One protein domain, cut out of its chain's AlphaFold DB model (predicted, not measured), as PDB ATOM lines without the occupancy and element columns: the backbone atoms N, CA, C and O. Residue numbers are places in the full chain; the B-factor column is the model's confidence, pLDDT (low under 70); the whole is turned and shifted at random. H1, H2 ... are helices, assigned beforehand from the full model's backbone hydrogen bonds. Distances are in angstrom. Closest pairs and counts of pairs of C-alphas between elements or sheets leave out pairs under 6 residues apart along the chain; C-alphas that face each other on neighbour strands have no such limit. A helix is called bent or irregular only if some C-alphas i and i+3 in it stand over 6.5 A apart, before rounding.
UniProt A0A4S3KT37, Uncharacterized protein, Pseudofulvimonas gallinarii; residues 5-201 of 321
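Overview. This is residues 5 to 201 of the 321 residues of an uncharacterized protein of Pseudofulvimonas gallinarii (UniProt A0A4S3KT37). A long, slender rod of helices is built along one kinked helix, H5: H2 and H4 pack on its first part, the arm H3a packs on residues 116 to 131 around its kink, and H6, H7, H8 and H9 gather round its last part. H3a, H5, H7 and H9 form an up-and-down bundle, each running against the one before it in the chain, but staggered lengthwise, with H3a and H9 apart. The 197 printed residues hold nine named helices, H1 to H9 in chain order, and no named strand: the class is all helix. The whole is loose, with a radius of gyration of the C-alphas of 22.2 A and spans of 79 by 34 by 25 A.

Along the chain. H5, residues 100 to 140, is 57.8 A long, from C-alpha 100 at (-14.169, -70.780, -50.284) to C-alpha 140 at (24.988, -33.720, -29.451). It has a kink of 35 degrees near residue 123, and is neither bent nor irregular, but only just: C-alphas 121 and 124 are 6.3 A apart. Before it come H1, residues 5 to 12, H2, residues 23 to 36, 20.1 A, H3, residues 55 to 87, and H4, residues 91 to 98. H3 was assigned as one helix by its hydrogen bonds but is bent, with C-alphas 75 and 78 6.7 A apart; its arms are H3a, residues 55 to 75, 30.3 A, and H3b, residues 78 to 87. After H5 come H6, residues 142 to 147, H7, residues 150 to 170, 31.6 A, H8, residues 175 to 182, and H9, residues 184 to 201, 25.9 A, ending at (33.066, -16.277, -20.815). H7 is irregular: C-alphas 165 and 168 are 7.5 A apart.

Arrangement. H5 is the hub, touching seven helices. Its residues 124 to 140 touch H7, closest C-alphas Gly 139 and Val 157, 4.1 A, at a steep tilt of 44 degrees, opposite ways. Its residues 102 to 116 touch H2, Ala 31 to Ala 109, 5.1 A. Its residues 116 to 131 touch H3a, Ala 73 to Ile 117, 5.1 A. H4 touches H5, Tyr 95 to Gly 103, 4.4 A; H6 touches it only at the corner. H7 and H8 form a hairpin, Asp 168 to Arg 178, 5.2 A. H7 and H9 touch at 15 degrees, a shallow tilt, Arg 161 to Leu 188, 6.5 A. Every O i to N i+4 pair is within hydrogen-bond range in H2, H3a, H3b, H4, H8 and H9, against 2 of 4 in H1, 35 of 37 in H5, 1 of 2 in H6 and 10 of 17 in H7.

Size, cuts and confidence. The farthest C-alphas, Gln 96 and Lys 201, are 79.5 A apart. The printed part has no cut; the link from H2 to H3 is long, 18 residues. pLDDT is under 70 in residues 5 to 21, 38, 40 to 41 and 47 to 52.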
ATOM      1  N   PHE A   5     -10.314 -40.708 -27.933       45.25
ATOM      2  CA  PHE A   5      -9.645 -41.249 -26.745       45.25
ATOM      3  C   PHE A   5     -10.572 -41.993 -25.776       45.25
ATOM      4  O   PHE A   5     -10.108 -42.878 -25.063       45.25
ATOM      5  N   ALA A   6     -11.879 -41.715 -25.792       33.06
ATOM      6  CA  ALA A   6     -12.835 -42.473 -24.983       33.06
ATOM      7  C   ALA A   6     -12.999 -43.926 -25.473       33.06
ATOM      8  O   ALA A   6     -13.320 -44.806 -24.681       33.06
ATOM      9  N   SER A   7     -12.728 -44.202 -26.755       40.56
ATOM     10  CA  SER A   7     -12.897 -45.540 -27.337       40.56
ATOM     11  C   SER A   7     -11.717 -46.483 -27.076       40.56
ATOM     12  O   SER A   7     -11.942 -47.667 -26.871       40.56
ATOM     13  N   LEU A   8     -10.473 -45.990 -27.011       40.06
ATOM     14  CA  LEU A   8      -9.301 -46.849 -26.756       40.06
ATOM     15  C   LEU A   8      -9.231 -47.338 -25.300       40.06
ATOM     16  O   LEU A   8      -8.862 -48.485 -25.055       40.06
ATOM     17  N   ALA A   9      -9.639 -46.504 -24.337       36.91
ATOM     18  CA  ALA A   9      -9.682 -46.892 -22.925       36.91
ATOM     19  C   ALA A   9     -10.812 -47.895 -22.620       36.91
ATOM     20  O   ALA A   9     -10.650 -48.746 -21.751       36.91
ATOM     21  N   LEU A  10     -11.929 -47.842 -23.360       34.16
ATOM     22  CA  LEU A  10     -13.026 -48.804 -23.199       34.16
ATOM     23  C   LEU A  10     -12.726 -50.176 -23.824       34.16
ATOM     24  O   LEU A  10     -13.232 -51.178 -23.330       34.16
ATOM     25  N   ILE A  11     -11.898 -50.246 -24.872       44.47
ATOM     26  CA  ILE A  11     -11.536 -51.521 -25.518       44.47
ATOM     27  C   ILE A  11     -10.492 -52.291 -24.689       44.47
ATOM     28  O   ILE A  11     -10.520 -53.517 -24.652       44.47
ATOM     29  N   ALA A  12      -9.611 -51.595 -23.960       40.25
ATOM     30  CA  ALA A  12      -8.570 -52.230 -23.146       40.25
ATOM     31  C   ALA A  12      -9.064 -52.794 -21.794       40.25
ATOM     32  O   ALA A  12      -8.398 -53.648 -21.217       40.25
ATOM     33  N   LEU A  13     -10.215 -52.341 -21.283       37.16
ATOM     34  CA  LEU A  13     -10.755 -52.768 -19.978       37.16
ATOM     35  C   LEU A  13     -11.729 -53.952 -20.050       37.16
ATOM     36  O   LEU A  13     -12.091 -54.509 -19.018       37.16
ATOM     37  N   CYS A  14     -12.091 -54.380 -21.255       37.94
ATOM     38  CA  CYS A  14     -12.876 -55.581 -21.492       37.94
ATOM     39  C   CYS A  14     -12.238 -56.347 -22.648       37.94
ATOM     40  O   CYS A  14     -12.808 -56.390 -23.731       37.94
ATOM     41  N   ALA A  15     -11.056 -56.936 -22.454       40.34
ATOM     42  CA  ALA A  15     -10.682 -58.081 -23.276       40.34
ATOM     43  C   ALA A  15     -11.577 -59.236 -22.802       40.34
ATOM     44  O   ALA A  15     -11.336 -59.755 -21.708       40.34
ATOM     45  N   PRO A  16     -12.635 -59.638 -23.536       43.56
ATOM     46  CA  PRO A  16     -13.229 -60.926 -23.240       43.56
ATOM     47  C   PRO A  16     -12.099 -61.926 -23.476       43.56
ATOM     48  O   PRO A  16     -11.393 -61.824 -24.486       43.56
ATOM     49  N   CYS A  17     -11.892 -62.867 -22.556       43.16
ATOM     50  CA  CYS A  17     -11.160 -64.079 -22.889       43.16
ATOM     51  C   CYS A  17     -11.670 -64.528 -24.263       43.16
ATOM     52  O   CYS A  17     -12.875 -64.723 -24.420       43.16
ATOM     53  N   LEU A  18     -10.784 -64.557 -25.261       49.44
ATOM     54  CA  LEU A  18     -11.086 -64.974 -26.626       49.44
ATOM     55  C   LEU A  18     -11.493 -66.453 -26.576       49.44
ATOM     56  O   LEU A  18     -10.683 -67.345 -26.777       49.44
ATOM     57  N   ALA A  19     -12.743 -66.703 -26.210       43.75
ATOM     58  CA  ALA A  19     -13.346 -68.010 -26.027       43.75
ATOM     59  C   ALA A  19     -14.518 -68.127 -27.006       43.75
ATOM     60  O   ALA A  19     -15.656 -68.379 -26.622       43.75
ATOM     61  N   SER A  20     -14.246 -67.868 -28.287       53.25
ATOM     62  CA  SER A  20     -15.140 -68.330 -29.342       53.25
ATOM     63  C   SER A  20     -14.828 -69.800 -29.595       53.25
ATOM     64  O   SER A  20     -13.689 -70.137 -29.906       53.25
ATOM     65  N   ALA A  21     -15.832 -70.669 -29.471       61.12
ATOM     66  CA  ALA A  21     -15.730 -72.062 -29.907       61.12
ATOM     67  C   ALA A  21     -15.720 -72.197 -31.446       61.12
ATOM     68  O   ALA A  21     -15.391 -73.262 -31.962       61.12
ATOM     69  N   ASP A  22     -16.081 -71.131 -32.176       83.94
ATOM     70  CA  ASP A  22     -15.950 -71.039 -33.633       83.94
ATOM     71  C   ASP A  22     -14.595 -70.403 -33.983       83.94
ATOM     72  O   ASP A  22     -14.365 -69.211 -33.740       83.94
ATOM     73  N   ASP A  23     -13.712 -71.218 -34.561       85.12
ATOM     74  CA  ASP A  23     -12.369 -70.839 -35.002       85.12
ATOM     75  C   ASP A  23     -12.390 -69.702 -36.037       85.12
ATOM     76  O   ASP A  23     -11.516 -68.833 -36.018       85.12
ATOM     77  N   HIS A  24     -13.397 -69.643 -36.908       88.88
ATOM     78  CA  HIS A  24     -13.518 -68.565 -37.888       88.88
ATOM     79  C   HIS A  24     -13.926 -67.243 -37.226       88.88
ATOM     80  O   HIS A  24     -13.438 -66.172 -37.587       88.88
ATOM     81  N   ALA A  25     -14.824 -67.292 -36.240       88.69
ATOM     82  CA  ALA A  25     -15.208 -66.096 -35.493       88.69
ATOM     83  C   ALA A  25     -14.045 -65.571 -34.632       88.69
ATOM     84  O   ALA A  25     -13.863 -64.358 -34.520       88.69
ATOM     85  N   TRP A  26     -13.220 -66.474 -34.086       92.44
ATOM     86  CA  TRP A  26     -12.023 -66.097 -33.339       92.44
ATOM     87  C   TRP A  26     -11.036 -65.293 -34.197       92.44
ATOM     88  O   TRP A  26     -10.646 -64.195 -33.795       92.44
ATOM     89  N   ILE A  27     -10.665 -65.788 -35.389       93.31
ATOM     90  CA  ILE A  27      -9.646 -65.114 -36.210       93.31
ATOM     91  C   ILE A  27     -10.123 -63.741 -36.702       93.31
ATOM     92  O   ILE A  27      -9.353 -62.778 -36.696       93.31
ATOM     93  N   ALA A  28     -11.414 -63.610 -37.024       91.88
ATOM     94  CA  ALA A  28     -12.021 -62.329 -37.372       91.88
ATOM     95  C   ALA A  28     -11.969 -61.329 -36.200       91.88
ATOM     96  O   ALA A  28     -11.621 -60.161 -36.390       91.88
ATOM     97  N   GLN A  29     -12.257 -61.782 -34.973       92.06
ATOM     98  CA  GLN A  29     -12.175 -60.943 -33.775       92.06
ATOM     99  C   GLN A  29     -10.732 -60.519 -33.468       92.06
ATOM    100  O   GLN A  29     -10.494 -59.350 -33.156       92.06
ATOM    101  N   ALA A  30      -9.767 -61.433 -33.591       92.00
ATOM    102  CA  ALA A  30      -8.348 -61.142 -33.402       92.00
ATOM    103  C   ALA A  30      -7.847 -60.088 -34.405       92.00
ATOM    104  O   ALA A  30      -7.186 -59.121 -34.017       92.00
ATOM    105  N   ALA A  31      -8.222 -60.215 -35.682       92.44
ATOM    106  CA  ALA A  31      -7.889 -59.234 -36.712       92.44
ATOM    107  C   ALA A  31      -8.509 -57.857 -36.420       92.44
ATOM    108  O   ALA A  31      -7.823 -56.836 -36.526       92.44
ATOM    109  N   ALA A  32      -9.771 -57.817 -35.981       90.56
ATOM    110  CA  ALA A  32     -10.443 -56.576 -35.598       90.56
ATOM    111  C   ALA A  32      -9.771 -55.892 -34.391       90.56
ATOM    112  O   ALA A  32      -9.592 -54.674 -34.396       90.56
ATOM    113  N   GLN A  33      -9.345 -56.658 -33.380       89.06
ATOM    114  CA  GLN A  33      -8.587 -56.130 -32.239       89.06
ATOM    115  C   GLN A  33      -7.230 -55.561 -32.670       89.06
ATOM    116  O   GLN A  33      -6.879 -54.450 -32.267       89.06
ATOM    117  N   ALA A  34      -6.497 -56.277 -33.531       88.38
ATOM    118  CA  ALA A  34      -5.239 -55.800 -34.100       88.38
ATOM    119  C   ALA A  34      -5.427 -54.488 -34.885       88.38
ATOM    120  O   ALA A  34      -4.623 -53.568 -34.756       88.38
ATOM    121  N   GLN A  35      -6.525 -54.359 -35.637       87.69
ATOM    122  CA  GLN A  35      -6.868 -53.130 -36.360       87.69
ATOM    123  C   GLN A  35      -7.213 -51.962 -35.428       87.69
ATOM    124  O   GLN A  35      -6.895 -50.814 -35.729       87.69
ATOM    125  N   ALA A  36      -7.881 -52.244 -34.306       84.69
ATOM    126  CA  ALA A  36      -8.374 -51.230 -33.378       84.69
ATOM    127  C   ALA A  36      -7.258 -50.518 -32.596       84.69
ATOM    128  O   ALA A  36      -7.438 -49.362 -32.211       84.69
ATOM    129  N   ILE A  37      -6.108 -51.170 -32.381       76.31
ATOM    130  CA  ILE A  37      -4.922 -50.529 -31.783       76.31
ATOM    131  C   ILE A  37      -4.341 -49.438 -32.700       76.31
ATOM    132  O   ILE A  37      -3.678 -48.520 -32.217       76.31
ATOM    133  N   GLY A  38      -4.670 -49.476 -33.992       66.31
ATOM    134  CA  GLY A  38      -4.255 -48.486 -34.976       66.31
ATOM    135  C   GLY A  38      -3.206 -49.021 -35.943       66.31
ATOM    136  O   GLY A  38      -2.692 -50.133 -35.811       66.31
ATOM    137  N   ASN A  39      -2.902 -48.212 -36.953       70.69
ATOM    138  CA  ASN A  39      -1.900 -48.560 -37.952       70.69
ATOM    139  C   ASN A  39      -0.494 -48.351 -37.382       70.69
ATOM    140  O   ASN A  39      -0.297 -47.645 -36.399       70.69
ATOM    141  N   ARG A  40       0.510 -48.906 -38.063       61.69
ATOM    142  CA  ARG A  40       1.935 -48.771 -37.726       61.69
ATOM    143  C   ARG A  40       2.367 -47.334 -37.369       61.69
ATOM    144  O   ARG A  40       3.065 -47.114 -36.382       61.69
ATOM    145  N   ALA A  41       1.829 -46.348 -38.083       61.44
ATOM    146  CA  ALA A  41       2.063 -44.926 -37.837       61.44
ATOM    147  C   ALA A  41       1.649 -44.434 -36.434       61.44
ATOM    148  O   ALA A  41       2.160 -43.415 -35.974       61.44
ATOM    149  N   ASP A  42       0.744 -45.118 -35.729       70.31
ATOM    150  CA  ASP A  42       0.237 -44.694 -34.420       70.31
ATOM    151  C   ASP A  42       1.234 -44.959 -33.283       70.31
ATOM    152  O   ASP A  42       1.231 -44.218 -32.294       70.31
ATOM    153  N   TYR A  43       2.149 -45.919 -33.456       71.69
ATOM    154  CA  TYR A  43       3.190 -46.266 -32.483       71.69
ATOM    155  C   TYR A  43       4.624 -46.077 -32.992       71.69
ATOM    156  O   TYR A  43       5.541 -46.138 -32.179       71.69
ATOM    157  N   GLU A  44       4.844 -45.794 -34.277       78.00
ATOM    158  CA  GLU A  44       6.168 -45.410 -34.775       78.00
ATOM    159  C   GLU A  44       6.565 -43.996 -34.344       78.00
ATOM    160  O   GLU A  44       5.799 -43.032 -34.469       78.00
ATOM    161  N   LEU A  45       7.790 -43.882 -33.841       78.94
ATOM    162  CA  LEU A  45       8.469 -42.614 -33.640       78.94
ATOM    163  C   LEU A  45       9.192 -42.264 -34.942       78.94
ATOM    164  O   LEU A  45      10.039 -43.031 -35.387       78.94
ATOM    165  N   GLY A  46       8.850 -41.138 -35.567       73.31
ATOM    166  CA  GLY A  46       9.579 -40.655 -36.743       73.31
ATOM    167  C   GLY A  46      11.025 -40.272 -36.406       73.31
ATOM    168  O   GLY A  46      11.341 -40.017 -35.246       73.31
ATOM    169  N   SER A  47      11.882 -40.216 -37.424       63.66
ATOM    170  CA  SER A  47      13.253 -39.687 -37.327       63.66
ATOM    171  C   SER A  47      13.301 -38.154 -37.342       63.66
ATOM    172  O   SER A  47      14.309 -37.558 -36.974       63.66
ATOM    173  N   ASP A  48      12.205 -37.503 -37.743       61.94
ATOM    174  CA  ASP A  48      12.108 -36.047 -37.813       61.94
ATOM    175  C   ASP A  48      11.645 -35.455 -36.481       61.94
ATOM    176  O   ASP A  48      10.721 -35.949 -35.824       61.94
ATOM    177  N   SER A  49      12.266 -34.347 -36.079       62.81
ATOM    178  CA  SER A  49      11.862 -33.655 -34.859       62.81
ATOM    179  C   SER A  49      10.580 -32.855 -35.046       62.81
ATOM    180  O   SER A  49      10.362 -32.191 -36.056       62.81
ATOM    181  N   ASN A  50       9.785 -32.815 -33.978       67.88
ATOM    182  CA  ASN A  50       8.604 -31.966 -33.843       67.88
ATOM    183  C   ASN A  50       8.941 -30.553 -33.311       67.88
ATOM    184  O   ASN A  50       8.052 -29.821 -32.870       67.88
ATOM    185  N   GLY A  51      10.227 -30.188 -33.309       65.19
ATOM    186  CA  GLY A  51      10.773 -28.959 -32.742       65.19
ATOM    187  C   GLY A  51      11.021 -29.016 -31.224       65.19
ATOM    188  O   GLY A  51      10.565 -29.944 -30.540       65.19
ATOM    189  N   PRO A  52      11.731 -28.008 -30.674       65.50
ATOM    190  CA  PRO A  52      11.988 -27.898 -29.238       65.50
ATOM    191  C   PRO A  52      10.689 -27.884 -28.415       65.50
ATOM    192  O   PRO A  52       9.764 -27.119 -28.693       65.50
ATOM    193  N   GLY A  53      10.630 -28.712 -27.377       70.62
ATOM    194  CA  GLY A  53       9.524 -28.869 -26.431       70.62
ATOM    195  C   GLY A  53       8.486 -29.930 -26.815       70.62
ATOM    196  O   GLY A  53       7.653 -30.292 -25.984       70.62
ATOM    197  N   SER A  54       8.533 -30.458 -28.042       79.56
ATOM    198  CA  SER A  54       7.494 -31.354 -28.583       79.56
ATOM    199  C   SER A  54       7.907 -32.830 -28.621       79.56
ATOM    200  O   SER A  54       7.048 -33.710 -28.570       79.56
ATOM    201  N   ASN A  55       9.210 -33.125 -28.687       83.12
ATOM    202  CA  ASN A  55       9.713 -34.492 -28.881       83.12
ATOM    203  C   ASN A  55       9.380 -35.426 -27.700       83.12
ATOM    204  O   ASN A  55       8.946 -36.554 -27.920       83.12
ATOM    205  N   VAL A  56       9.513 -34.960 -26.451       89.06
ATOM    206  CA  VAL A  56       9.243 -35.777 -25.250       89.06
ATOM    207  C   VAL A  56       7.762 -36.172 -25.126       89.06
ATOM    208  O   VAL A  56       7.484 -37.362 -24.950       89.06
ATOM    209  N   PRO A  57       6.781 -35.249 -25.243       89.88
ATOM    210  CA  PRO A  57       5.366 -35.624 -25.260       89.88
ATOM    211  C   PRO A  57       5.011 -36.627 -26.363       89.88
ATOM    212  O   PRO A  57       4.295 -37.593 -26.095       89.88
ATOM    213  N   VAL A  58       5.541 -36.433 -27.577       88.62
ATOM    214  CA  VAL A  58       5.296 -37.343 -28.706       88.62
ATOM    215  C   VAL A  58       5.887 -38.722 -28.425       88.62
ATOM    216  O   VAL A  58       5.168 -39.716 -28.524       88.62
ATOM    217  N   ALA A  59       7.149 -38.805 -28.000       90.81
ATOM    218  CA  ALA A  59       7.795 -40.074 -27.667       90.81
ATOM    219  C   ALA A  59       7.045 -40.824 -26.559       90.81
ATOM    220  O   ALA A  59       6.817 -42.027 -26.669       90.81
ATOM    221  N   ARG A  60       6.568 -40.114 -25.530       92.62
ATOM    222  CA  ARG A  60       5.743 -40.702 -24.466       92.62
ATOM    223  C   ARG A  60       4.443 -41.289 -24.993       92.62
ATOM    224  O   ARG A  60       4.088 -42.405 -24.619       92.62
ATOM    225  N   GLN A  61       3.751 -40.556 -25.860       90.50
ATOM    226  CA  GLN A  61       2.524 -41.041 -26.481       90.50
ATOM    227  C   GLN A  61       2.794 -42.295 -27.325       90.50
ATOM    228  O   GLN A  61       2.088 -43.291 -27.179       90.50
ATOM    229  N   LYS A  62       3.839 -42.279 -28.163       91.12
ATOM    230  CA  LYS A  62       4.224 -43.427 -29.000       91.12
ATOM    231  C   LYS A  62       4.595 -44.649 -28.169       91.12
ATOM    232  O   LYS A  62       4.124 -45.744 -28.460       91.12
ATOM    233  N   LEU A  63       5.362 -44.458 -27.097       92.81
ATOM    234  CA  LEU A  63       5.734 -45.521 -26.168       92.81
ATOM    235  C   LEU A  63       4.509 -46.158 -25.501       92.81
ATOM    236  O   LEU A  63       4.444 -47.378 -25.361       92.81
ATOM    237  N   GLN A  64       3.517 -45.354 -25.111       91.75
ATOM    238  CA  GLN A  64       2.275 -45.869 -24.534       91.75
ATOM    239  C   GLN A  64       1.505 -46.736 -25.540       91.75
ATOM    240  O   GLN A  64       1.121 -47.857 -25.200       91.75
ATOM    241  N   THR A  65       1.319 -46.254 -26.772       90.31
ATOM    242  CA  THR A  65       0.645 -47.020 -27.831       90.31
ATOM    243  C   THR A  65       1.408 -48.304 -28.161       90.31
ATOM    244  O   THR A  65       0.798 -49.367 -28.260       90.31
ATOM    245  N   LEU A  66       2.742 -48.240 -28.257       92.19
ATOM    246  CA  LEU A  66       3.585 -49.412 -28.493       92.19
ATOM    247  C   LEU A  66       3.409 -50.461 -27.391       92.19
ATOM    248  O   LEU A  66       3.246 -51.636 -27.696       92.19
ATOM    249  N   ARG A  67       3.391 -50.059 -26.115       92.25
ATOM    250  CA  ARG A  67       3.194 -50.991 -24.991       92.25
ATOM    251  C   ARG A  67       1.840 -51.696 -25.056       92.25
ATOM    252  O   ARG A  67       1.773 -52.896 -24.798       92.25
ATOM    253  N   MET A  68       0.778 -50.977 -25.428       90.88
ATOM    254  CA  MET A  68      -0.540 -51.584 -25.657       90.88
ATOM    255  C   MET A  68      -0.485 -52.607 -26.799       90.88
ATOM    256  O   MET A  68      -0.949 -53.735 -26.636       90.88
ATOM    257  N   ALA A  69       0.144 -52.242 -27.919       91.62
ATOM    258  CA  ALA A  69       0.305 -53.119 -29.074       91.62
ATOM    259  C   ALA A  69       1.127 -54.376 -28.740       91.62
ATOM    260  O   ALA A  69       0.723 -55.484 -29.080       91.62
ATOM    261  N   GLN A  70       2.234 -54.225 -28.008       92.06
ATOM    262  CA  GLN A  70       3.077 -55.328 -27.536       92.06
ATOM    263  C   GLN A  70       2.333 -56.262 -26.581       92.06
ATOM    264  O   GLN A  70       2.582 -57.465 -26.598       92.06
ATOM    265  N   GLY A  71       1.446 -55.727 -25.737       92.38
ATOM    266  CA  GLY A  71       0.579 -56.529 -24.875       92.38
ATOM    267  C   GLY A  71      -0.362 -57.416 -25.692       92.38
ATOM    268  O   GLY A  71      -0.398 -58.627 -25.476       92.38
ATOM    269  N   LEU A  72      -1.048 -56.836 -26.683       92.50
ATOM    270  CA  LEU A  72      -1.928 -57.593 -27.574       92.50
ATOM    271  C   LEU A  72      -1.148 -58.603 -28.425       92.50
ATOM    272  O   LEU A  72      -1.555 -59.755 -28.522       92.50
ATOM    273  N   ALA A  73      -0.006 -58.218 -29.000       92.81
ATOM    274  CA  ALA A  73       0.824 -59.121 -29.798       92.81
ATOM    275  C   ALA A  73       1.301 -60.332 -28.976       92.81
ATOM    276  O   ALA A  73       1.212 -61.464 -29.448       92.81
ATOM    277  N   ARG A  74       1.716 -60.118 -27.717       94.00
ATOM    278  CA  ARG A  74       2.076 -61.201 -26.783       94.00
ATOM    279  C   ARG A  74       0.918 -62.159 -26.507       94.00
ATOM    280  O   ARG A  74       1.159 -63.351 -26.348       94.00
ATOM    281  N   GLN A  75      -0.313 -61.657 -26.462       93.62
ATOM    282  CA  GLN A  75      -1.508 -62.480 -26.294       93.62
ATOM    283  C   GLN A  75      -1.867 -63.243 -27.579       93.62
ATOM    284  O   GLN A  75      -2.140 -64.440 -27.520       93.62
ATOM    285  N   LEU A  76      -1.860 -62.569 -28.731       94.25
ATOM    286  CA  LEU A  76      -2.298 -63.139 -30.006       94.25
ATOM    287  C   LEU A  76      -1.302 -64.147 -30.581       94.25
ATOM    288  O   LEU A  76      -1.728 -65.112 -31.199       94.25
ATOM    289  N   LYS A  77       0.007 -63.966 -30.371       95.50
ATOM    290  CA  LYS A  77       1.048 -64.829 -30.951       95.50
ATOM    291  C   LYS A  77       0.875 -66.326 -30.636       95.50
ATOM    292  O   LYS A  77       0.815 -67.104 -31.588       95.50
ATOM    293  N   PRO A  78       0.765 -66.765 -29.366       95.88
ATOM    294  CA  PRO A  78       0.546 -68.182 -29.070       95.88
ATOM    295  C   PRO A  78      -0.827 -68.679 -29.547       95.88
ATOM    296  O   PRO A  78      -0.926 -69.802 -30.030       95.88
ATOM    297  N   GLN A  79      -1.868 -67.844 -29.473       94.81
ATOM    298  CA  GLN A  79      -3.220 -68.225 -29.897       94.81
ATOM    299  C   GLN A  79      -3.321 -68.404 -31.415       94.81
ATOM    300  O   GLN A  79      -3.971 -69.331 -31.887       94.81
ATOM    301  N   LEU A  80      -2.645 -67.544 -32.181       95.44
ATOM    302  CA  LEU A  80      -2.536 -67.668 -33.628       95.44
ATOM    303  C   LEU A  80      -1.793 -68.954 -33.995       95.44
ATOM    304  O   LEU A  80      -2.277 -69.697 -34.838       95.44
ATOM    305  N   ALA A  81      -0.674 -69.253 -33.332       96.00
ATOM    306  CA  ALA A  81       0.066 -70.490 -33.578       96.00
ATOM    307  C   ALA A  81      -0.797 -71.741 -33.321       96.00
ATOM    308  O   ALA A  81      -0.795 -72.672 -34.123       96.00
ATOM    309  N   GLU A  82      -1.580 -71.753 -32.240       94.62
ATOM    310  CA  GLU A  82      -2.525 -72.837 -31.946       94.62
ATOM    311  C   GLU A  82      -3.669 -72.908 -32.971       94.62
ATOM    312  O   GLU A  82      -4.076 -73.994 -33.388       94.62
ATOM    313  N   TRP A  83      -4.202 -71.762 -33.398       94.88
ATOM    314  CA  TRP A  83      -5.243 -71.705 -34.421       94.88
ATOM    315  C   TRP A  83      -4.755 -72.262 -35.762       94.88
ATOM    316  O   TRP A  83      -5.466 -73.045 -36.391       94.88
ATOM    317  N   GLU A  84      -3.530 -71.922 -36.160       95.38
ATOM    318  CA  GLU A  84      -2.894 -72.380 -37.400       95.38
ATOM    319  C   GLU A  84      -2.581 -73.874 -37.367       95.38
ATOM    320  O   GLU A  84      -2.785 -74.566 -38.360       95.38
ATOM    321  N   GLN A  85      -2.174 -74.410 -36.213       95.06
ATOM    322  CA  GLN A  85      -2.018 -75.857 -36.040       95.06
ATOM    323  C   GLN A  85      -3.338 -76.617 -36.225       95.06
ATOM    324  O   GLN A  85      -3.331 -77.742 -36.723       95.06
ATOM    325  N   ARG A  86      -4.472 -76.026 -35.822       92.81
ATOM    326  CA  ARG A  86      -5.797 -76.663 -35.913       92.81
ATOM    327  C   ARG A  86      -6.465 -76.502 -37.279       92.81
ATOM    328  O   ARG A  86      -7.248 -77.369 -37.662       92.81
ATOM    329  N   ASN A  87      -6.195 -75.400 -37.980       93.00
ATOM    330  CA  ASN A  87      -6.952 -75.000 -39.172       93.00
ATOM    331  C   ASN A  87      -6.114 -74.908 -40.456       93.00
ATOM    332  O   ASN A  87      -6.698 -74.819 -41.533       93.00
ATOM    333  N   GLY A  88      -4.785 -74.977 -40.353       92.31
ATOM    334  CA  GLY A  88      -3.850 -74.743 -41.450       92.31
ATOM    335  C   GLY A  88      -3.375 -73.291 -41.516       92.31
ATOM    336  O   GLY A  88      -3.954 -72.397 -40.893       92.31
ATOM    337  N   SER A  89      -2.285 -73.060 -42.249       90.75
ATOM    338  CA  SER A  89      -1.660 -71.734 -42.372       90.75
ATOM    339  C   SER A  89      -1.782 -71.116 -43.759       90.75
ATOM    340  O   SER A  89      -1.593 -69.905 -43.897       90.75
ATOM    341  N   ASP A  90      -2.090 -71.934 -44.765       93.62
ATOM    342  CA  ASP A  90      -2.109 -71.531 -46.164       93.62
ATOM    343  C   ASP A  90      -3.552 -71.463 -46.677       93.62
ATOM    344  O   ASP A  90      -4.454 -72.140 -46.183       93.62
ATOM    345  N   MET A  91      -3.788 -70.645 -47.705       92.44
ATOM    346  CA  MET A  91      -5.136 -70.390 -48.234       92.44
ATOM    347  C   MET A  91      -5.883 -71.682 -48.621       92.44
ATOM    348  O   MET A  91      -7.087 -71.787 -48.400       92.44
ATOM    349  N   GLY A  92      -5.170 -72.680 -49.154       93.81
ATOM    350  CA  GLY A  92      -5.752 -73.970 -49.534       93.81
ATOM    351  C   GLY A  92      -6.329 -74.750 -48.350       93.81
ATOM    352  O   GLY A  92      -7.442 -75.268 -48.457       93.81
ATOM    353  N   ASP A  93      -5.625 -74.780 -47.215       93.25
ATOM    354  CA  ASP A  93      -6.083 -75.473 -46.005       93.25
ATOM    355  C   ASP A  93      -7.356 -74.821 -45.461       93.25
ATOM    356  O   ASP A  93      -8.333 -75.491 -45.124       93.25
ATOM    357  N   LEU A  94      -7.381 -73.489 -45.463       93.56
ATOM    358  CA  LEU A  94      -8.515 -72.711 -44.979       93.56
ATOM    359  C   LEU A  94      -9.746 -72.865 -45.873       93.56
ATOM    360  O   LEU A  94     -10.863 -72.938 -45.363       93.56
ATOM    361  N   TYR A  95      -9.560 -72.989 -47.190       95.56
ATOM    362  CA  TYR A  95     -10.653 -73.289 -48.120       95.56
ATOM    363  C   TYR A  95     -11.229 -74.683 -47.877       95.56
ATOM    364  O   TYR A  95     -12.447 -74.853 -47.893       95.56
ATOM    365  N   GLN A  96     -10.374 -75.677 -47.624       93.31
ATOM    366  CA  GLN A  96     -10.824 -77.027 -47.281       93.31
ATOM    367  C   GLN A  96     -11.557 -77.059 -45.937       93.31
ATOM    368  O   GLN A  96     -12.543 -77.779 -45.786       93.31
ATOM    369  N   ARG A  97     -11.099 -76.264 -44.966       92.00
ATOM    370  CA  ARG A  97     -11.640 -76.227 -43.607       92.00
ATOM    371  C   ARG A  97     -12.965 -75.476 -43.500       92.00
ATOM    372  O   ARG A  97     -13.871 -75.947 -42.815       92.00
ATOM    373  N   PHE A  98     -13.069 -74.313 -44.138       92.38
ATOM    374  CA  PHE A  98     -14.181 -73.378 -43.941       92.38
ATOM    375  C   PHE A  98     -15.055 -73.177 -45.189       92.38
ATOM    376  O   PHE A  98     -16.113 -72.555 -45.091       92.38
ATOM    377  N   GLY A  99     -14.660 -73.718 -46.346       92.88
ATOM    378  CA  GLY A  99     -15.240 -73.386 -47.650       92.88
ATOM    379  C   GLY A  99     -14.583 -72.145 -48.268       92.88
ATOM    380  O   GLY A  99     -13.836 -71.443 -47.596       92.88
ATOM    381  N   MET A 100     -14.846 -71.866 -49.551       91.50
ATOM    382  CA  MET A 100     -14.169 -70.780 -50.284       91.50
ATOM    383  C   MET A 100     -14.362 -69.398 -49.639       91.50
ATOM    384  O   MET A 100     -13.373 -68.744 -49.326       91.50
ATOM    385  N   ASP A 101     -15.607 -68.976 -49.391       92.44
ATOM    386  CA  ASP A 101     -15.890 -67.615 -48.905       92.44
ATOM    387  C   ASP A 101     -15.320 -67.377 -47.497       92.44
ATOM    388  O   ASP A 101     -14.519 -66.471 -47.272       92.44
ATOM    389  N   ARG A 102     -15.669 -68.253 -46.547       91.44
ATOM    390  CA  ARG A 102     -15.176 -68.179 -45.161       91.44
ATOM    391  C   ARG A 102     -13.676 -68.474 -45.057       91.44
ATOM    392  O   ARG A 102     -12.994 -67.960 -44.177       91.44
ATOM    393  N   GLY A 103     -13.134 -69.291 -45.952       93.81
ATOM    394  CA  GLY A 103     -11.701 -69.550 -46.019       93.81
ATOM    395  C   GLY A 103     -10.904 -68.323 -46.473       93.81
ATOM    396  O   GLY A 103      -9.841 -68.062 -45.915       93.81
ATOM    397  N   ASP A 104     -11.422 -67.532 -47.420       94.44
ATOM    398  CA  ASP A 104     -10.798 -66.272 -47.858       94.44
ATOM    399  C   ASP A 104     -10.833 -65.212 -46.747       94.44
ATOM    400  O   ASP A 104      -9.820 -64.562 -46.469       94.44
ATOM    401  N   GLU A 105     -11.965 -65.084 -46.048       94.75
ATOM    402  CA  GLU A 105     -12.093 -64.213 -44.873       94.75
ATOM    403  C   GLU A 105     -11.107 -64.601 -43.762       94.75
ATOM    404  O   GLU A 105     -10.372 -63.745 -43.255       94.75
ATOM    405  N   ALA A 106     -11.044 -65.893 -43.419       94.25
ATOM    406  CA  ALA A 106     -10.122 -66.416 -42.419       94.25
ATOM    407  C   ALA A 106      -8.658 -66.175 -42.811       94.25
ATOM    408  O   ALA A 106      -7.870 -65.733 -41.973       94.25
ATOM    409  N   TRP A 107      -8.300 -66.387 -44.082       95.69
ATOM    410  CA  TRP A 107      -6.945 -66.144 -44.576       95.69
ATOM    411  C   TRP A 107      -6.559 -64.665 -44.460       95.69
ATOM    412  O   TRP A 107      -5.499 -64.336 -43.926       95.69
ATOM    413  N   LYS A 108      -7.430 -63.743 -44.890       95.25
ATOM    414  CA  LYS A 108      -7.186 -62.293 -44.765       95.25
ATOM    415  C   LYS A 108      -7.012 -61.875 -43.306       95.25
ATOM    416  O   LYS A 108      -6.073 -61.139 -42.991       95.25
ATOM    417  N   ALA A 109      -7.880 -62.366 -42.422       95.56
ATOM    418  CA  ALA A 109      -7.811 -62.093 -40.992       95.56
ATOM    419  C   ALA A 109      -6.508 -62.633 -40.371       95.56
ATOM    420  O   ALA A 109      -5.819 -61.913 -39.650       95.56
ATOM    421  N   GLN A 110      -6.107 -63.855 -40.725       95.44
ATOM    422  CA  GLN A 110      -4.844 -64.461 -40.303       95.44
ATOM    423  C   GLN A 110      -3.632 -63.634 -40.751       95.44
ATOM    424  O   GLN A 110      -2.773 -63.301 -39.933       95.44
ATOM    425  N   GLN A 111      -3.577 -63.230 -42.024       95.19
ATOM    426  CA  GLN A 111      -2.497 -62.385 -42.546       95.19
ATOM    427  C   GLN A 111      -2.431 -61.028 -41.837       95.19
ATOM    428  O   GLN A 111      -1.345 -60.511 -41.576       95.19
ATOM    429  N   GLN A 112      -3.581 -60.452 -41.492       94.25
ATOM    430  CA  GLN A 112      -3.648 -59.203 -40.742       94.25
ATOM    431  C   GLN A 112      -3.067 -59.347 -39.330       94.25
ATOM    432  O   GLN A 112      -2.271 -58.501 -38.919       94.25
ATOM    433  N   VAL A 113      -3.403 -60.421 -38.609       94.81
ATOM    434  CA  VAL A 113      -2.836 -60.688 -37.277       94.81
ATOM    435  C   VAL A 113      -1.326 -60.941 -37.364       94.81
ATOM    436  O   VAL A 113      -0.577 -60.364 -36.576       94.81
ATOM    437  N   ARG A 114      -0.858 -61.724 -38.348       94.81
ATOM    438  CA  ARG A 114       0.580 -61.967 -38.584       94.81
ATOM    439  C   ARG A 114       1.353 -60.668 -38.782       94.81
ATOM    440  O   ARG A 114       2.282 -60.382 -38.031       94.81
ATOM    441  N   ARG A 115       0.915 -59.841 -39.735       92.94
ATOM    442  CA  ARG A 115       1.555 -58.552 -40.039       92.94
ATOM    443  C   ARG A 115       1.548 -57.608 -38.845       92.94
ATOM    444  O   ARG A 115       2.504 -56.862 -38.661       92.94
ATOM    445  N   PHE A 116       0.482 -57.621 -38.045       93.12
ATOM    446  CA  PHE A 116       0.425 -56.840 -36.814       93.12
ATOM    447  C   PHE A 116       1.501 -57.284 -35.816       93.12
ATOM    448  O   PHE A 116       2.255 -56.438 -35.338       93.12
ATOM    449  N   ILE A 117       1.607 -58.587 -35.535       93.50
ATOM    450  CA  ILE A 117       2.617 -59.132 -34.613       93.50
ATOM    451  C   ILE A 117       4.025 -58.774 -35.104       93.50
ATOM    452  O   ILE A 117       4.796 -58.185 -34.350       93.50
ATOM    453  N   GLU A 118       4.329 -59.049 -36.374       92.56
ATOM    454  CA  GLU A 118       5.632 -58.751 -36.984       92.56
ATOM    455  C   GLU A 118       5.975 -57.256 -36.915       92.56
ATOM    456  O   GLU A 118       7.086 -56.878 -36.539       92.56
ATOM    457  N   ALA A 119       5.014 -56.382 -37.234       91.31
ATOM    458  CA  ALA A 119       5.221 -54.939 -37.183       91.31
ATOM    459  C   ALA A 119       5.502 -54.446 -35.756       91.31
ATOM    460  O   ALA A 119       6.392 -53.620 -35.565       91.31
ATOM    461  N   VAL A 120       4.779 -54.958 -34.757       90.50
ATOM    462  CA  VAL A 120       4.959 -54.578 -33.347       90.50
ATOM    463  C   VAL A 120       6.296 -55.071 -32.795       90.50
ATOM    464  O   VAL A 120       6.965 -54.327 -32.075       90.50
ATOM    465  N   GLU A 121       6.704 -56.293 -33.141       90.00
ATOM    466  CA  GLU A 121       8.001 -56.853 -32.741       90.00
ATOM    467  C   GLU A 121       9.166 -56.048 -33.336       90.00
ATOM    468  O   GLU A 121      10.129 -55.747 -32.632       90.00
ATOM    469  N   ALA A 122       9.048 -55.606 -34.590       90.56
ATOM    470  CA  ALA A 122      10.050 -54.755 -35.230       90.56
ATOM    471  C   ALA A 122      10.055 -53.300 -34.708       90.56
ATOM    472  O   ALA A 122      11.089 -52.628 -34.751       90.56
ATOM    473  N   ALA A 123       8.916 -52.793 -34.223       91.88
ATOM    474  CA  ALA A 123       8.762 -51.378 -33.884       91.88
ATOM    475  C   ALA A 123       9.543 -50.950 -32.637       91.88
ATOM    476  O   ALA A 123      10.003 -49.814 -32.583       91.88
ATOM    477  N   GLY A 124       9.713 -51.829 -31.644       91.12
ATOM    478  CA  GLY A 124      10.453 -51.504 -30.417       91.12
ATOM    479  C   GLY A 124      11.900 -51.078 -30.700       91.12
ATOM    480  O   GLY A 124      12.244 -49.917 -30.464       91.12
ATOM    481  N   PRO A 125      12.730 -51.964 -31.282       91.50
ATOM    482  CA  PRO A 125      14.106 -51.633 -31.653       91.50
ATOM    483  C   PRO A 125      14.206 -50.485 -32.665       91.50
ATOM    484  O   PRO A 125      15.141 -49.687 -32.612       91.50
ATOM    485  N   GLN A 126      13.250 -50.360 -33.594       91.81
ATOM    486  CA  GLN A 126      13.247 -49.237 -34.535       91.81
ATOM    487  C   GLN A 126      12.995 -47.898 -33.831       91.81
ATOM    488  O   GLN A 126      13.736 -46.945 -34.048       91.81
ATOM    489  N   ASN A 127      11.993 -47.827 -32.955       93.81
ATOM    490  CA  ASN A 127      11.685 -46.616 -32.202       93.81
ATOM    491  C   ASN A 127      12.811 -46.231 -31.246       93.81
ATOM    492  O   ASN A 127      13.088 -45.045 -31.086       93.81
ATOM    493  N   ALA A 128      13.470 -47.216 -30.633       94.69
ATOM    494  CA  ALA A 128      14.647 -46.983 -29.811       94.69
ATOM    495  C   ALA A 128      15.773 -46.321 -30.621       94.69
ATOM    496  O   ALA A 128      16.312 -45.298 -30.199       94.69
ATOM    497  N   ARG A 129      16.072 -46.847 -31.817       93.31
ATOM    498  CA  ARG A 129      17.074 -46.273 -32.729       93.31
ATOM    499  C   ARG A 129      16.708 -44.859 -33.177       93.31
ATOM    500  O   ARG A 129      17.536 -43.966 -33.050       93.31
ATOM    501  N   ASN A 130      15.460 -44.633 -33.585       93.44
ATOM    502  CA  ASN A 130      14.984 -43.302 -33.978       93.44
ATOM    503  C   ASN A 130      15.040 -42.309 -32.800       93.44
ATOM    504  O   ASN A 130      15.379 -41.143 -32.978       93.44
ATOM    505  N   CYS A 131      14.739 -42.766 -31.579       94.50
ATOM    506  CA  CYS A 131      14.872 -41.957 -30.368       94.50
ATOM    507  C   CYS A 131      16.328 -41.537 -30.139       94.50
ATOM    508  O   CYS A 131      16.589 -40.358 -29.917       94.50
ATOM    509  N   ILE A 132      17.270 -42.478 -30.239       95.31
ATOM    510  CA  ILE A 132      18.706 -42.208 -30.095       95.31
ATOM    511  C   ILE A 132      19.173 -41.212 -31.165       95.31
ATOM    512  O   ILE A 132      19.788 -40.209 -30.820       95.31
ATOM    513  N   GLU A 133      18.818 -41.425 -32.432       93.00
ATOM    514  CA  GLU A 133      19.176 -40.540 -33.550       93.00
ATOM    515  C   GLU A 133      18.658 -39.104 -33.353       93.00
ATOM    516  O   GLU A 133      19.384 -38.128 -33.578       93.00
ATOM    517  N   LEU A 134      17.423 -38.956 -32.863       91.62
ATOM    518  CA  LEU A 134      16.860 -37.654 -32.503       91.62
ATOM    519  C   LEU A 134      17.667 -36.975 -31.391       91.62
ATOM    520  O   LEU A 134      17.934 -35.775 -31.476       91.62
ATOM    521  N   VAL A 135      18.069 -37.717 -30.355       94.75
ATOM    522  CA  VAL A 135      18.903 -37.167 -29.278       94.75
ATOM    523  C   VAL A 135      20.271 -36.753 -29.806       94.75
ATOM    524  O   VAL A 135      20.747 -35.669 -29.471       94.75
ATOM    525  N   GLU A 136      20.901 -37.579 -30.638       93.81
ATOM    526  CA  GLU A 136      22.205 -37.260 -31.216       93.81
ATOM    527  C   GLU A 136      22.143 -35.996 -32.070       93.81
ATOM    528  O   GLU A 136      22.958 -35.095 -31.888       93.81
ATOM    529  N   THR A 137      21.130 -35.874 -32.927       90.44
ATOM    530  CA  THR A 137      20.957 -34.715 -33.811       90.44
ATOM    531  C   THR A 137      20.703 -33.425 -33.030       90.44
ATOM    532  O   THR A 137      21.303 -32.391 -33.315       90.44
ATOM    533  N   TRP A 138      19.816 -33.460 -32.031       88.38
ATOM    534  CA  TRP A 138      19.339 -32.245 -31.354       88.38
ATOM    535  C   TRP A 138      20.110 -31.884 -30.086       88.38
ATOM    536  O   TRP A 138      20.069 -30.732 -29.656       88.38
ATOM    537  N   GLY A 139      20.793 -32.856 -29.483       90.94
ATOM    538  CA  GLY A 139      21.490 -32.699 -28.210       90.94
ATOM    539  C   GLY A 139      23.007 -32.847 -28.280       90.94
ATOM    540  O   GLY A 139      23.690 -32.445 -27.336       90.94
ATOM    541  N   VAL A 140      23.552 -33.404 -29.369       92.94
ATOM    542  CA  VAL A 140      24.988 -33.720 -29.451       92.94
ATOM    543  C   VAL A 140      25.673 -33.197 -30.716       92.94
ATOM    544  O   VAL A 140      26.822 -32.766 -30.629       92.94
ATOM    545  N   ASP A 141      25.024 -33.205 -31.882       92.81
ATOM    546  CA  ASP A 141      25.623 -32.692 -33.117       92.81
ATOM    547  C   ASP A 141      25.827 -31.173 -33.034       92.81
ATOM    548  O   ASP A 141      24.924 -30.368 -33.272       92.81
ATOM    549  N   ALA A 142      27.065 -30.774 -32.742       89.62
ATOM    550  CA  ALA A 142      27.467 -29.378 -32.646       89.62
ATOM    551  C   ALA A 142      27.185 -28.584 -33.935       89.62
ATOM    552  O   ALA A 142      26.850 -27.401 -33.865       89.62
ATOM    553  N   THR A 143      27.270 -29.216 -35.108       91.75
ATOM    554  CA  THR A 143      26.997 -28.560 -36.396       91.75
ATOM    555  C   THR A 143      25.510 -28.284 -36.559       91.75
ATOM    556  O   THR A 143      25.122 -27.257 -37.121       91.75
ATOM    557  N   TYR A 144      24.658 -29.208 -36.118       89.62
ATOM    558  CA  TYR A 144      23.215 -28.999 -36.118       89.62
ATOM    559  C   TYR A 144      22.826 -27.913 -35.115       89.62
ATOM    560  O   TYR A 144      22.183 -26.929 -35.483       89.62
ATOM    561  N   ILE A 145      23.292 -28.037 -33.873       89.94
ATOM    562  CA  ILE A 145      22.961 -27.109 -32.791       89.94
ATOM    563  C   ILE A 145      23.404 -25.681 -33.133       89.94
ATOM    564  O   ILE A 145      22.631 -24.743 -32.947       89.94
ATOM    565  N   ALA A 146      24.594 -25.494 -33.711       88.94
ATOM    566  CA  ALA A 146      25.091 -24.172 -34.098       88.94
ATOM    567  C   ALA A 146      24.228 -23.465 -35.163       88.94
ATOM    568  O   ALA A 146      24.262 -22.239 -35.259       88.94
ATOM    569  N   ARG A 147      23.446 -24.212 -35.955       89.19
ATOM    570  CA  ARG A 147      22.503 -23.653 -36.940       89.19
ATOM    571  C   ARG A 147      21.189 -23.193 -36.310       89.19
ATOM    572  O   ARG A 147      20.451 -22.435 -36.937       89.19
ATOM    573  N   LEU A 148      20.883 -23.639 -35.094       86.62
ATOM    574  CA  LEU A 148      19.712 -23.184 -34.357       86.62
ATOM    575  C   LEU A 148      19.924 -21.756 -33.843       86.62
ATOM    576  O   LEU A 148      21.044 -21.342 -33.541       86.62
ATOM    577  N   HIS A 149      18.831 -21.006 -33.688       85.50
ATOM    578  CA  HIS A 149      18.891 -19.669 -33.100       85.50
ATOM    579  C   HIS A 149      19.459 -19.734 -31.663       85.50
ATOM    580  O   HIS A 149      19.047 -20.617 -30.906       85.50
ATOM    581  N   PRO A 150      20.341 -18.811 -31.230       83.25
ATOM    582  CA  PRO A 150      20.990 -18.886 -29.914       83.25
ATOM    583  C   PRO A 150      20.026 -19.057 -28.733       83.25
ATOM    584  O   PRO A 150      20.321 -19.776 -27.785       83.25
ATOM    585  N   THR A 151      18.832 -18.462 -28.809       80.81
ATOM    586  CA  THR A 151      17.810 -18.567 -27.749       80.81
ATOM    587  C   THR A 151      17.184 -19.955 -27.606       80.81
ATOM    588  O   THR A 151      16.504 -20.199 -26.613       80.81
ATOM    589  N   VAL A 152      17.372 -20.859 -28.575       85.06
ATOM    590  CA  VAL A 152      16.797 -22.216 -28.545       85.06
ATOM    591  C   VAL A 152      17.846 -23.319 -28.414       85.06
ATOM    592  O   VAL A 152      17.466 -24.459 -28.179       85.06
ATOM    593  N   GLN A 153      19.139 -23.003 -28.536       90.12
ATOM    594  CA  GLN A 153      20.222 -23.994 -28.514       90.12
ATOM    595  C   GLN A 153      20.240 -24.802 -27.211       90.12
ATOM    596  O   GLN A 153      20.121 -26.023 -27.250       90.12
ATOM    597  N   VAL A 154      20.291 -24.130 -26.054       90.69
ATOM    598  CA  VAL A 154      20.290 -24.804 -24.740       90.69
ATOM    599  C   VAL A 154      19.016 -25.626 -24.548       90.69
ATOM    600  O   VAL A 154      19.081 -26.794 -24.177       90.69
ATOM    601  N   LYS A 155      17.860 -25.045 -24.888       88.75
ATOM    602  CA  LYS A 155      16.562 -25.716 -24.761       88.75
ATOM    603  C   LYS A 155      16.483 -26.991 -25.606       88.75
ATOM    604  O   LYS A 155      15.967 -27.995 -25.135       88.75
ATOM    605  N   ALA A 156      17.010 -26.972 -26.831       89.88
ATOM    606  CA  ALA A 156      17.047 -28.152 -27.692       89.88
ATOM    607  C   ALA A 156      17.840 -29.304 -27.052       89.88
ATOM    608  O   ALA A 156      17.385 -30.448 -27.084       89.88
ATOM    609  N   VAL A 157      18.974 -28.996 -26.413       93.38
ATOM    610  CA  VAL A 157      19.794 -29.991 -25.706       93.38
ATOM    611  C   VAL A 157      19.089 -30.506 -24.447       93.38
ATOM    612  O   VAL A 157      19.104 -31.707 -24.184       93.38
ATOM    613  N   GLU A 158      18.420 -29.636 -23.685       92.12
ATOM    614  CA  GLU A 158      17.612 -30.043 -22.525       92.12
ATOM    615  C   GLU A 158      16.438 -30.949 -22.927       92.12
ATOM    616  O   GLU A 158      16.196 -31.979 -22.293       92.12
ATOM    617  N   ASP A 159      15.740 -30.617 -24.015       90.75
ATOM    618  CA  ASP A 159      14.667 -31.443 -24.570       90.75
ATOM    619  C   ASP A 159      15.197 -32.802 -25.056       90.75
ATOM    620  O   ASP A 159      14.571 -33.839 -24.810       90.75
ATOM    621  N   ALA A 160      16.365 -32.818 -25.710       93.56
ATOM    622  CA  ALA A 160      17.045 -34.040 -26.130       93.56
ATOM    623  C   ALA A 160      17.444 -34.907 -24.925       93.56
ATOM    624  O   ALA A 160      17.260 -36.120 -24.956       93.56
ATOM    625  N   ARG A 161      17.895 -34.305 -23.821       95.12
ATOM    626  CA  ARG A 161      18.166 -35.026 -22.567       95.12
ATOM    627  C   ARG A 161      16.906 -35.635 -21.962       95.12
ATOM    628  O   ARG A 161      16.922 -36.784 -21.525       95.12
ATOM    629  N   GLY A 162      15.789 -34.909 -22.001       92.56
ATOM    630  CA  GLY A 162      14.487 -35.457 -21.628       92.56
ATOM    631  C   GLY A 162      14.108 -36.675 -22.476       92.56
ATOM    632  O   GLY A 162      13.643 -37.679 -21.936       92.56
ATOM    633  N   LEU A 163      14.352 -36.619 -23.789       92.81
ATOM    634  CA  LEU A 163      14.088 -37.727 -24.709       92.81
ATOM    635  C   LEU A 163      15.015 -38.928 -24.457       92.81
ATOM    636  O   LEU A 163      14.539 -40.063 -24.446       92.81
ATOM    637  N   ALA A 164      16.298 -38.687 -24.168       94.94
ATOM    638  CA  ALA A 164      17.293 -39.722 -23.881       94.94
ATOM    639  C   ALA A 164      16.863 -40.654 -22.737       94.94
ATOM    640  O   ALA A 164      17.037 -41.866 -22.836       94.94
ATOM    641  N   SER A 165      16.203 -40.108 -21.706       93.12
ATOM    642  CA  SER A 165      15.670 -40.875 -20.563       93.12
ATOM    643  C   SER A 165      14.577 -41.901 -20.918       93.12
ATOM    644  O   SER A 165      14.116 -42.659 -20.060       93.12
ATOM    645  N   MET A 166      14.110 -41.897 -22.169       94.25
ATOM    646  CA  MET A 166      13.027 -42.747 -22.654       94.25
ATOM    647  C   MET A 166      13.460 -43.732 -23.740       94.25
ATOM    648  O   MET A 166      12.677 -44.625 -24.065       94.25
ATOM    649  N   CYS A 167      14.647 -43.576 -24.333       95.38
ATOM    650  CA  CYS A 167      15.008 -44.327 -25.536       95.38
ATOM    651  C   CYS A 167      15.136 -45.836 -25.291       95.38
ATOM    652  O   CYS A 167      14.680 -46.628 -26.114       95.38
ATOM    653  N   ASP A 168      15.674 -46.241 -24.141       95.62
ATOM    654  CA  ASP A 168      15.781 -47.648 -23.747       95.62
ATOM    655  C   ASP A 168      14.420 -48.301 -23.476       95.62
ATOM    656  O   ASP A 168      14.226 -49.491 -23.715       95.62
ATOM    657  N   GLN A 169      13.430 -47.515 -23.056       95.62
ATOM    658  CA  GLN A 169      12.095 -48.013 -22.736       95.62
ATOM    659  C   GLN A 169      11.327 -48.546 -23.953       95.62
ATOM    660  O   GLN A 169      10.349 -49.275 -23.768       95.62
ATOM    661  N   PHE A 170      11.733 -48.187 -25.175       94.44
ATOM    662  CA  PHE A 170      11.159 -48.728 -26.412       94.44
ATOM    663  C   PHE A 170      11.603 -50.173 -26.691       94.44
ATOM    664  O   PHE A 170      10.846 -50.928 -27.305       94.44
ATOM    665  N   ALA A 171      12.786 -50.565 -26.213       94.19
ATOM    666  CA  ALA A 171      13.353 -51.905 -26.362       94.19
ATOM    667  C   ALA A 171      14.161 -52.294 -25.101       94.19
ATOM    668  O   ALA A 171      15.387 -52.378 -25.149       94.19
ATOM    669  N   PRO A 172      13.497 -52.530 -23.952       92.25
ATOM    670  CA  PRO A 172      14.172 -52.700 -22.656       92.25
ATOM    671  C   PRO A 172      15.033 -53.968 -22.552       92.25
ATOM    672  O   PRO A 172      15.946 -54.037 -21.721       92.25
ATOM    673  N   ASP A 173      14.745 -54.963 -23.390       92.19
ATOM    674  CA  ASP A 173      15.461 -56.240 -23.447       92.19
ATOM    675  C   ASP A 173      16.648 -56.210 -24.428       92.19
ATOM    676  O   ASP A 173      17.444 -57.147 -24.466       92.19
ATOM    677  N   ASP A 174      16.802 -55.126 -25.196       93.56
ATOM    678  CA  ASP A 174      17.879 -54.953 -26.168       93.56
ATOM    679  C   ASP A 174      19.118 -54.339 -25.489       93.56
ATOM    680  O   ASP A 174      19.128 -53.192 -25.029       93.56
ATOM    681  N   ALA A 175      20.179 -55.141 -25.377       95.38
ATOM    682  CA  ALA A 175      21.410 -54.734 -24.712       95.38
ATOM    683  C   ALA A 175      22.145 -53.608 -25.457       95.38
ATOM    684  O   ALA A 175      22.700 -52.725 -24.799       95.38
ATOM    685  N   GLU A 176      22.119 -53.612 -26.793       94.75
ATOM    686  CA  GLU A 176      22.770 -52.591 -27.615       94.75
ATOM    687  C   GLU A 176      22.056 -51.248 -27.452       94.75
ATOM    688  O   GLU A 176      22.703 -50.226 -27.225       94.75
ATOM    689  N   VAL A 177      20.718 -51.257 -27.460       94.12
ATOM    690  CA  VAL A 177      19.904 -50.061 -27.200       94.12
ATOM    691  C   VAL A 177      20.192 -49.483 -25.818       94.12
ATOM    692  O   VAL A 177      20.411 -48.278 -25.697       94.12
ATOM    693  N   ARG A 178      20.215 -50.312 -24.766       94.50
ATOM    694  CA  ARG A 178      20.502 -49.829 -23.402       94.50
ATOM    695  C   ARG A 178      21.892 -49.216 -23.296       94.50
ATOM    696  O   ARG A 178      22.051 -48.170 -22.670       94.50
ATOM    697  N   GLN A 179      22.891 -49.845 -23.914       95.50
ATOM    698  CA  GLN A 179      24.254 -49.323 -23.933       95.50
ATOM    699  C   GLN A 179      24.334 -47.993 -24.691       95.50
ATOM    700  O   GLN A 179      24.936 -47.040 -24.192       95.50
ATOM    701  N   ALA A 180      23.706 -47.907 -25.865       95.19
ATOM    702  CA  ALA A 180      23.666 -46.690 -26.664       95.19
ATOM    703  C   ALA A 180      22.944 -45.550 -25.928       95.19
ATOM    704  O   ALA A 180      23.472 -44.443 -25.853       95.19
ATOM    705  N   ALA A 181      21.790 -45.825 -25.311       94.50
ATOM    706  CA  ALA A 181      21.044 -44.847 -24.524       94.50
ATOM    707  C   ALA A 181      21.851 -44.341 -23.314       94.50
ATOM    708  O   ALA A 181      21.915 -43.135 -23.075       94.50
ATOM    709  N   ALA A 182      22.537 -45.234 -22.592       94.25
ATOM    710  CA  ALA A 182      23.393 -44.861 -21.465       94.25
ATOM    711  C   ALA A 182      24.582 -43.971 -21.881       94.25
ATOM    712  O   ALA A 182      25.028 -43.129 -21.101       94.25
ATOM    713  N   ALA A 183      25.078 -44.117 -23.113       96.56
ATOM    714  CA  ALA A 183      26.167 -43.303 -23.644       96.56
ATOM    715  C   ALA A 183      25.749 -41.865 -24.022       96.56
ATOM    716  O   ALA A 183      26.621 -41.021 -24.242       96.56
ATOM    717  N   LEU A 184      24.446 -41.563 -24.098       97.06
ATOM    718  CA  LEU A 184      23.947 -40.232 -24.472       97.06
ATOM    719  C   LEU A 184      24.134 -39.207 -23.354       97.06
ATOM    720  O   LEU A 184      24.576 -38.091 -23.615       97.06
ATOM    721  N   GLU A 185      23.833 -39.581 -22.113       95.62
ATOM    722  CA  GLU A 185      23.863 -38.669 -20.966       95.62
ATOM    723  C   GLU A 185      25.208 -37.941 -20.772       95.62
ATOM    724  O   GLU A 185      25.194 -36.711 -20.704       95.62
ATOM    725  N   PRO A 186      26.381 -38.610 -20.747       96.88
ATOM    726  CA  PRO A 186      27.651 -37.895 -20.604       96.88
ATOM    727  C   PRO A 186      27.933 -36.941 -21.774       96.88
ATOM    728  O   PRO A 186      28.535 -35.888 -21.575       96.88
ATOM    729  N   ARG A 187      27.477 -37.269 -22.991       97.31
ATOM    730  CA  ARG A 187      27.641 -36.409 -24.176       97.31
ATOM    731  C   ARG A 187      26.751 -35.170 -24.079       97.31
ATOM    732  O   ARG A 187      27.224 -34.066 -24.317       97.31
ATOM    733  N   LEU A 188      25.495 -35.345 -23.670       96.69
ATOM    734  CA  LEU A 188      24.547 -34.254 -23.429       96.69
ATOM    735  C   LEU A 188      25.025 -33.324 -22.308       96.69
ATOM    736  O   LEU A 188      24.966 -32.104 -22.455       96.69
ATOM    737  N   ALA A 189      25.529 -33.890 -21.209       95.62
ATOM    738  CA  ALA A 189      26.114 -33.126 -20.113       95.62
ATOM    739  C   ALA A 189      27.300 -32.279 -20.598       95.62
ATOM    740  O   ALA A 189      27.327 -31.077 -20.341       95.62
ATOM    741  N   ALA A 190      28.209 -32.864 -21.385       95.81
ATOM    742  CA  ALA A 190      29.332 -32.136 -21.969       95.81
ATOM    743  C   ALA A 190      28.876 -30.987 -22.891       95.81
ATOM    744  O   ALA A 190      29.432 -29.891 -22.827       95.81
ATOM    745  N   THR A 191      27.842 -31.192 -23.716       94.31
ATOM    746  CA  THR A 191      27.268 -30.122 -24.551       94.31
ATOM    747  C   THR A 191      26.705 -28.978 -23.695       94.31
ATOM    748  O   THR A 191      26.957 -27.805 -23.975       94.31
ATOM    749  N   LEU A 192      25.962 -29.290 -22.627       93.81
ATOM    750  CA  LEU A 192      25.410 -28.277 -21.717       93.81
ATOM    751  C   LEU A 192      26.509 -27.514 -20.965       93.81
ATOM    752  O   LEU A 192      26.414 -26.296 -20.809       93.81
ATOM    753  N   GLU A 193      27.571 -28.200 -20.543       93.44
ATOM    754  CA  GLU A 193      28.742 -27.576 -19.921       93.44
ATOM    755  C   GLU A 193      29.450 -26.607 -20.872       93.44
ATOM    756  O   GLU A 193      29.831 -25.513 -20.455       93.44
ATOM    757  N   GLN A 194      29.566 -26.944 -22.161       91.75
ATOM    758  CA  GLN A 194      30.116 -26.028 -23.166       91.75
ATOM    759  C   GLN A 194      29.278 -24.750 -23.296       91.75
ATOM    760  O   GLN A 194      29.839 -23.656 -23.362       91.75
ATOM    761  N   PHE A 195      27.946 -24.856 -23.290       90.62
ATOM    762  CA  PHE A 195      27.081 -23.674 -23.292       90.62
ATOM    763  C   PHE A 195      27.233 -22.836 -22.026       90.62
ATOM    764  O   PHE A 195      27.337 -21.611 -22.119       90.62
ATOM    765  N   ALA A 196      27.300 -23.477 -20.859       88.00
ATOM    766  CA  ALA A 196      27.537 -22.787 -19.596       88.00
ATOM    767  C   ALA A 196      28.903 -22.074 -19.583       88.00
ATOM    768  O   ALA A 196      29.014 -20.954 -19.089       88.00
ATOM    769  N   GLU A 197      29.934 -22.685 -20.168       90.19
ATOM    770  CA  GLU A 197      31.260 -22.089 -20.326       90.19
ATOM    771  C   GLU A 197      31.235 -20.864 -21.248       90.19
ATOM    772  O   GLU A 197      31.828 -19.835 -20.930       90.19
ATOM    773  N   LEU A 198      30.541 -20.952 -22.387       87.69
ATOM    774  CA  LEU A 198      30.380 -19.831 -23.315       87.69
ATOM    775  C   LEU A 198      29.613 -18.673 -22.667       87.69
ATOM    776  O   LEU A 198      30.032 -17.522 -22.790       87.69
ATOM    777  N   GLU A 199      28.531 -18.975 -21.945       85.44
ATOM    778  CA  GLU A 199      27.784 -17.988 -21.162       85.44
ATOM    779  C   GLU A 199      28.696 -17.329 -20.120       85.44
ATOM    780  O   GLU A 199      28.765 -16.101 -20.046       85.44
ATOM    781  N   ARG A 200      29.465 -18.127 -19.368       85.94
ATOM    782  CA  ARG A 200      30.407 -17.618 -18.365       85.94
ATOM    783  C   ARG A 200      31.456 -16.702 -18.987       85.94
ATOM    784  O   ARG A 200      31.637 -15.589 -18.503       85.94
ATOM    785  N   LYS A 201      32.091 -17.108 -20.090       88.31
ATOM    786  CA  LYS A 201      33.066 -16.277 -20.815       88.31
ATOM    787  C   LYS A 201      32.453 -14.970 -21.312       88.31
ATOM    788  O   LYS A 201      33.092 -13.928 -21.214       88.31
TER     789      LYS A 201